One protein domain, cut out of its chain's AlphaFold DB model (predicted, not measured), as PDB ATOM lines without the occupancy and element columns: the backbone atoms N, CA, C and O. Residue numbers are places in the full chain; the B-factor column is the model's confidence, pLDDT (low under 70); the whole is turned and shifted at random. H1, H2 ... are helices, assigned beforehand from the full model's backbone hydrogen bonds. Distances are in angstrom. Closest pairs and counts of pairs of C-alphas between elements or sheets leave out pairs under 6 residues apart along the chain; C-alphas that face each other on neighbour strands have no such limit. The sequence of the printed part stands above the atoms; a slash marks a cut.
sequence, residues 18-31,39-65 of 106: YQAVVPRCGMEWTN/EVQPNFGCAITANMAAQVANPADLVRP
ATOM      1  N   TYR A  18      33.505 -33.456 -50.249       94.50
ATOM      2  CA  TYR A  18      32.887 -33.226 -48.946       94.50
ATOM      3  C   TYR A  18      33.758 -33.859 -47.865       94.50
ATOM      4  O   TYR A  18      34.341 -34.922 -48.081       94.50
ATOM      5  N   GLN A  19      33.817 -33.223 -46.699       94.88
ATOM      6  CA  GLN A  19      34.526 -33.729 -45.528       94.88
ATOM      7  C   GLN A  19      33.617 -33.619 -44.307       94.88
ATOM      8  O   GLN A  19      33.025 -32.568 -44.065       94.88
ATOM      9  N   ALA A  20      33.518 -34.698 -43.530       95.00
ATOM     10  CA  ALA A  20      32.870 -34.654 -42.227       95.00
ATOM     11  C   ALA A  20      33.818 -33.972 -41.230       95.00
ATOM     12  O   ALA A  20      34.927 -34.453 -40.992       95.00
ATOM     13  N   VAL A  21      33.397 -32.835 -40.676       93.50
ATOM     14  CA  VAL A  21      34.165 -32.082 -39.677       93.50
ATOM     15  C   VAL A  21      33.530 -32.305 -38.314       93.50
ATOM     16  O   VAL A  21      32.319 -32.157 -38.157       93.50
ATOM     17  N   VAL A  22      34.353 -32.660 -37.333       92.62
ATOM     18  CA  VAL A  22      33.926 -32.895 -35.952       92.62
ATOM     19  C   VAL A  22      34.609 -31.912 -35.004       92.62
ATOM     20  O   VAL A  22      35.686 -31.401 -35.329       92.62
ATOM     21  N   PRO A  23      34.015 -31.637 -33.827       88.19
ATOM     22  CA  PRO A  23      34.692 -30.890 -32.778       88.19
ATOM     23  C   PRO A  23      36.004 -31.566 -32.375       88.19
ATOM     24  O   PRO A  23      36.183 -32.777 -32.521       88.19
ATOM     25  N   ARG A  24      36.929 -30.784 -31.820       86.44
ATOM     26  CA  ARG A  24      38.181 -31.319 -31.287       86.44
ATOM     27  C   ARG A  24      37.889 -32.109 -30.003       86.44
ATOM     28  O   ARG A  24      37.617 -31.517 -28.964       86.44
ATOM     29  N   CYS A  25      37.916 -33.437 -30.097       82.69
ATOM     30  CA  CYS A  25      37.678 -34.355 -28.977       82.69
ATOM     31  C   CYS A  25      38.970 -34.697 -28.220       82.69
ATOM     32  O   CYS A  25      40.067 -34.524 -28.749       82.69
ATOM     33  N   GLY A  26      38.843 -35.247 -27.005       78.12
ATOM     34  CA  GLY A  26      39.983 -35.802 -26.264       78.12
ATOM     35  C   GLY A  26      40.888 -34.753 -25.617       78.12
ATOM     36  O   GLY A  26      42.079 -35.001 -25.450       78.12
ATOM     37  N   MET A  27      40.333 -33.583 -25.285       80.94
ATOM     38  CA  MET A  27      41.058 -32.512 -24.590       80.94
ATOM     39  C   MET A  27      41.281 -32.832 -23.102       80.94
ATOM     40  O   MET A  27      42.256 -32.369 -22.530       80.94
ATOM     41  N   GLU A  28      40.412 -33.650 -22.505       78.38
ATOM     42  CA  GLU A  28      40.449 -34.062 -21.096       78.38
ATOM     43  C   GLU A  28      40.204 -35.569 -21.007       78.38
ATOM     44  O   GLU A  28      39.245 -36.049 -21.605       78.38
ATOM     45  N   TRP A  29      41.026 -36.332 -20.281       78.56
ATOM     46  CA  TRP A  29      40.848 -37.784 -20.127       78.56
ATOM     47  C   TRP A  29      40.715 -38.172 -18.658       78.56
ATOM     48  O   TRP A  29      41.574 -37.872 -17.834       78.56
ATOM     49  N   THR A  30      39.644 -38.894 -18.349       82.69
ATOM     50  CA  THR A  30      39.361 -39.470 -17.033       82.69
ATOM     51  C   THR A  30      39.501 -40.990 -17.089       82.69
ATOM     52  O   THR A  30      39.416 -41.603 -18.156       82.69
ATOM     53  N   ASN A  31      39.710 -41.632 -15.936       87.69
ATOM     54  CA  ASN A  31      39.678 -43.091 -15.863       87.69
ATOM     55  C   ASN A  31      38.253 -43.585 -16.165       87.69
ATOM     56  O   ASN A  31      37.339 -43.364 -15.370       87.69
ATOM     57  N   GLU A  39      27.781 -41.099 -13.713       89.12
ATOM     58  CA  GLU A  39      27.780 -39.922 -14.579       89.12
ATOM     59  C   GLU A  39      28.334 -40.272 -15.967       89.12
ATOM     60  O   GLU A  39      29.147 -41.188 -16.132       89.12
ATOM     61  N   VAL A  40      27.905 -39.521 -16.982       86.56
ATOM     62  CA  VAL A  40      28.406 -39.682 -18.352       86.56
ATOM     63  C   VAL A  40      29.879 -39.278 -18.411       86.56
ATOM     64  O   VAL A  40      30.264 -38.217 -17.925       86.56
ATOM     65  N   GLN A  41      30.703 -40.107 -19.058       86.88
ATOM     66  CA  GLN A  41      32.117 -39.790 -19.260       86.88
ATOM     67  C   GLN A  41      32.275 -38.534 -20.139       86.88
ATOM     68  O   GLN A  41      31.639 -38.462 -21.195       86.88
ATOM     69  N   PRO A  42      33.163 -37.582 -19.782       86.06
ATOM     70  CA  PRO A  42      33.258 -36.275 -20.445       86.06
ATOM     71  C   PRO A  42      33.404 -36.319 -21.974       86.06
ATOM     72  O   PRO A  42      32.830 -35.493 -22.679       86.06
ATOM     73  N   ASN A  43      34.127 -37.306 -22.517       87.25
ATOM     74  CA  ASN A  43      34.371 -37.422 -23.959       87.25
ATOM     75  C   ASN A  43      33.356 -38.285 -24.712       87.25
ATOM     76  O   ASN A  43      33.494 -38.420 -25.926       87.25
ATOM     77  N   PHE A  44      32.376 -38.897 -24.041       87.38
ATOM     78  CA  PHE A  44      31.578 -39.970 -24.637       87.38
ATOM     79  C   PHE A  44      30.904 -39.545 -25.953       87.38
ATOM     80  O   PHE A  44      31.186 -40.118 -27.002       87.38
ATOM     81  N   GLY A  45      30.100 -38.478 -25.948       88.44
ATOM     82  CA  GLY A  45      29.410 -38.012 -27.160       88.44
ATOM     83  C   GLY A  45      30.355 -37.526 -28.267       88.44
ATOM     84  O   GLY A  45      30.118 -37.784 -29.451       88.44
ATOM     85  N   CYS A  46      31.458 -36.870 -27.893       90.12
ATOM     86  CA  CYS A  46      32.447 -36.391 -28.858       90.12
ATOM     87  C   CYS A  46      33.159 -37.568 -29.537       90.12
ATOM     88  O   CYS A  46      33.235 -37.617 -30.761       90.12
ATOM     89  N   ALA A  47      33.603 -38.559 -28.758       89.25
ATOM     90  CA  ALA A  47      34.253 -39.762 -29.265       89.25
ATOM     91  C   ALA A  47      33.326 -40.561 -30.192       89.25
ATOM     92  O   ALA A  47      33.754 -40.988 -31.261       89.25
ATOM     93  N   ILE A  48      32.045 -40.703 -29.835       91.56
ATOM     94  CA  ILE A  48      31.048 -41.347 -30.702       91.56
ATOM     95  C   ILE A  48      30.903 -40.588 -32.027       91.56
ATOM     96  O   ILE A  48      30.956 -41.203 -33.089       91.56
ATOM     97  N   THR A  49      30.784 -39.260 -31.986       93.31
ATOM     98  CA  THR A  49      30.635 -38.437 -33.199       93.31
ATOM     99  C   THR A  49      31.888 -38.483 -34.077       93.31
ATOM    100  O   THR A  49      31.782 -38.611 -35.295       93.31
ATOM    101  N   ALA A  50      33.078 -38.442 -33.474       92.69
ATOM    102  CA  ALA A  50      34.353 -38.564 -34.178       92.69
ATOM    103  C   ALA A  50      34.511 -39.935 -34.845       92.69
ATOM    104  O   ALA A  50      34.870 -40.017 -36.020       92.69
ATOM    105  N   ASN A  51      34.170 -41.010 -34.131       91.88
ATOM    106  CA  ASN A  51      34.194 -42.361 -34.680       91.88
ATOM    107  C   ASN A  51      33.147 -42.540 -35.781       91.88
ATOM    108  O   ASN A  51      33.417 -43.217 -36.770       91.88
ATOM    109  N   MET A  52      31.964 -41.941 -35.643       93.88
ATOM    110  CA  MET A  52      30.952 -41.951 -36.698       93.88
ATOM    111  C   MET A  52      31.488 -41.248 -37.947       93.88
ATOM    112  O   MET A  52      31.478 -41.837 -39.021       93.88
ATOM    113  N   ALA A  53      32.037 -40.038 -37.812       94.94
ATOM    114  CA  ALA A  53      32.617 -39.303 -38.934       94.94
ATOM    115  C   ALA A  53      33.757 -40.068 -39.630       94.94
ATOM    116  O   ALA A  53      33.842 -40.034 -40.854       94.94
ATOM    117  N   ALA A  54      34.586 -40.796 -38.875       93.44
ATOM    118  CA  ALA A  54      35.643 -41.646 -39.429       93.44
ATOM    119  C   ALA A  54      35.106 -42.878 -40.184       93.44
ATOM    120  O   ALA A  54      35.758 -43.369 -41.102       93.44
ATOM    121  N   GLN A  55      33.923 -43.375 -39.810       95.38
ATOM    122  CA  GLN A  55      33.262 -44.515 -40.454       95.38
ATOM    123  C   GLN A  55      32.392 -44.115 -41.655       95.38
ATOM    124  O   GLN A  55      31.980 -44.980 -42.431       95.38
ATOM    125  N   VAL A  56      32.099 -42.823 -41.844       94.62
ATOM    126  CA  VAL A  56      31.311 -42.348 -42.989       94.62
ATOM    127  C   VAL A  56      32.108 -42.524 -44.282       94.62
ATOM    128  O   VAL A  56      33.074 -41.813 -44.545       94.62
ATOM    129  N   ALA A  57      31.649 -43.445 -45.132       94.12
ATOM    130  CA  ALA A  57      32.299 -43.747 -46.408       94.12
ATOM    131  C   ALA A  57      32.192 -42.605 -47.438       94.12
ATOM    132  O   ALA A  57      33.128 -42.368 -48.198       94.12
ATOM    133  N   ASN A  58      31.055 -41.901 -47.483       92.69
ATOM    134  CA  ASN A  58      30.841 -40.754 -48.368       92.69
ATOM    135  C   ASN A  58      30.189 -39.591 -47.599       92.69
ATOM    136  O   ASN A  58      28.975 -39.613 -47.391       92.69
ATOM    137  N   PRO A  59      30.949 -38.550 -47.220       94.81
ATOM    138  CA  PRO A  59      30.411 -37.415 -46.471       94.81
ATOM    139  C   PRO A  59      29.300 -36.635 -47.187       94.81
ATOM    140  O   PRO A  59      28.502 -35.977 -46.523       94.81
ATOM    141  N   ALA A  60      29.200 -36.719 -48.520       94.06
ATOM    142  CA  ALA A  60      28.117 -36.074 -49.267       94.06
ATOM    143  C   ALA A  60      26.730 -36.645 -48.913       94.06
ATOM    144  O   ALA A  60      25.732 -35.927 -49.001       94.06
ATOM    145  N   ASP A  61      26.680 -37.907 -48.468       93.31
ATOM    146  CA  ASP A  61      25.433 -38.596 -48.119       93.31
ATOM    147  C   ASP A  61      24.768 -38.004 -46.861       93.31
ATOM    148  O   ASP A  61      23.567 -38.170 -46.660       93.31
ATOM    149  N   LEU A  62      25.527 -37.279 -46.025       92.31
ATOM    150  CA  LEU A  62      24.999 -36.583 -44.843       92.31
ATOM    151  C   LEU A  62      24.183 -35.335 -45.207       92.31
ATOM    152  O   LEU A  62      23.364 -34.885 -44.412       92.31
ATOM    153  N   VAL A  63      24.422 -34.761 -46.388       93.44
ATOM    154  CA  VAL A  63      23.717 -33.563 -46.871       93.44
ATOM    155  C   VAL A  63      22.501 -33.954 -47.700       93.44
ATOM    156  O   VAL A  63      21.449 -33.327 -47.603       93.44
ATOM    157  N   ARG A  64      22.643 -34.989 -48.532       92.00
ATOM    158  CA  ARG A  64      21.548 -35.521 -49.341       92.00
ATOM    159  C   ARG A  64      21.708 -37.022 -49.562       92.00
ATOM    160  O   ARG A  64      22.832 -37.477 -49.759       92.00
ATOM    161  N   PRO A  65      20.607 -37.784 -49.637       90.56
ATOM    162  CA  PRO A  65      20.672 -39.156 -50.112       90.56
ATOM    163  C   PRO A  65      21.142 -39.197 -51.572       90.56
ATOM    164  O   PRO A  65      20.939 -38.253 -52.342       90.56
TER     165      PRO A  65
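AT A GLANCE: This is residues 18 to 31 and 39 to 65 of the 106 residues of an uncharacterized protein of Phenylobacterium sp. 20VBR1 (UniProt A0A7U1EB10). There is little regular structure here: a loose rod in which the helix H1 lies along the length, with the long unnamed stretch of residues 18 to 31 running alongside it. The short helix H2 sits beyond the last residue of H1, toward one end of the rod. The printed part has 41 residues, with two named helices, H1 then H2, and no named strand; the class is all helix, with 16 residues in named elements. The radius of gyration of the C-alphas is 12.4 A, and the spans are 38 by 17 by 13 A.

IN THESE COORDINATES: H1, residues 44 to 55, begins at C-alpha 44 (31.578, -39.970, -24.637) and is 16.5 A long from first to last C-alpha. H2, residues 59 to 62, ends at C-alpha 62 (24.999, -36.583, -44.843) and measures 5.7 A.

HOW THE PARTS SIT: H1 and H2 are only just apart, their closest C-alphas 8.1 A from each other. A tight link of 3 residues joins them. In H1 every O i to N i+4 pair is within hydrogen-bond range; H2 is too short for such a pair, and its one O i to N i+3 pair is within range.

THE WHOLE: The C-alphas farthest apart, of Asn 31 and Pro 65, are 39.4 A apart. Residues 32 to 38 are not printed; C-alphas 31 and 39 are 12.4 A apart across the cut. Mean pLDDT of the printed part is 89.9, and no printed residue is under 70.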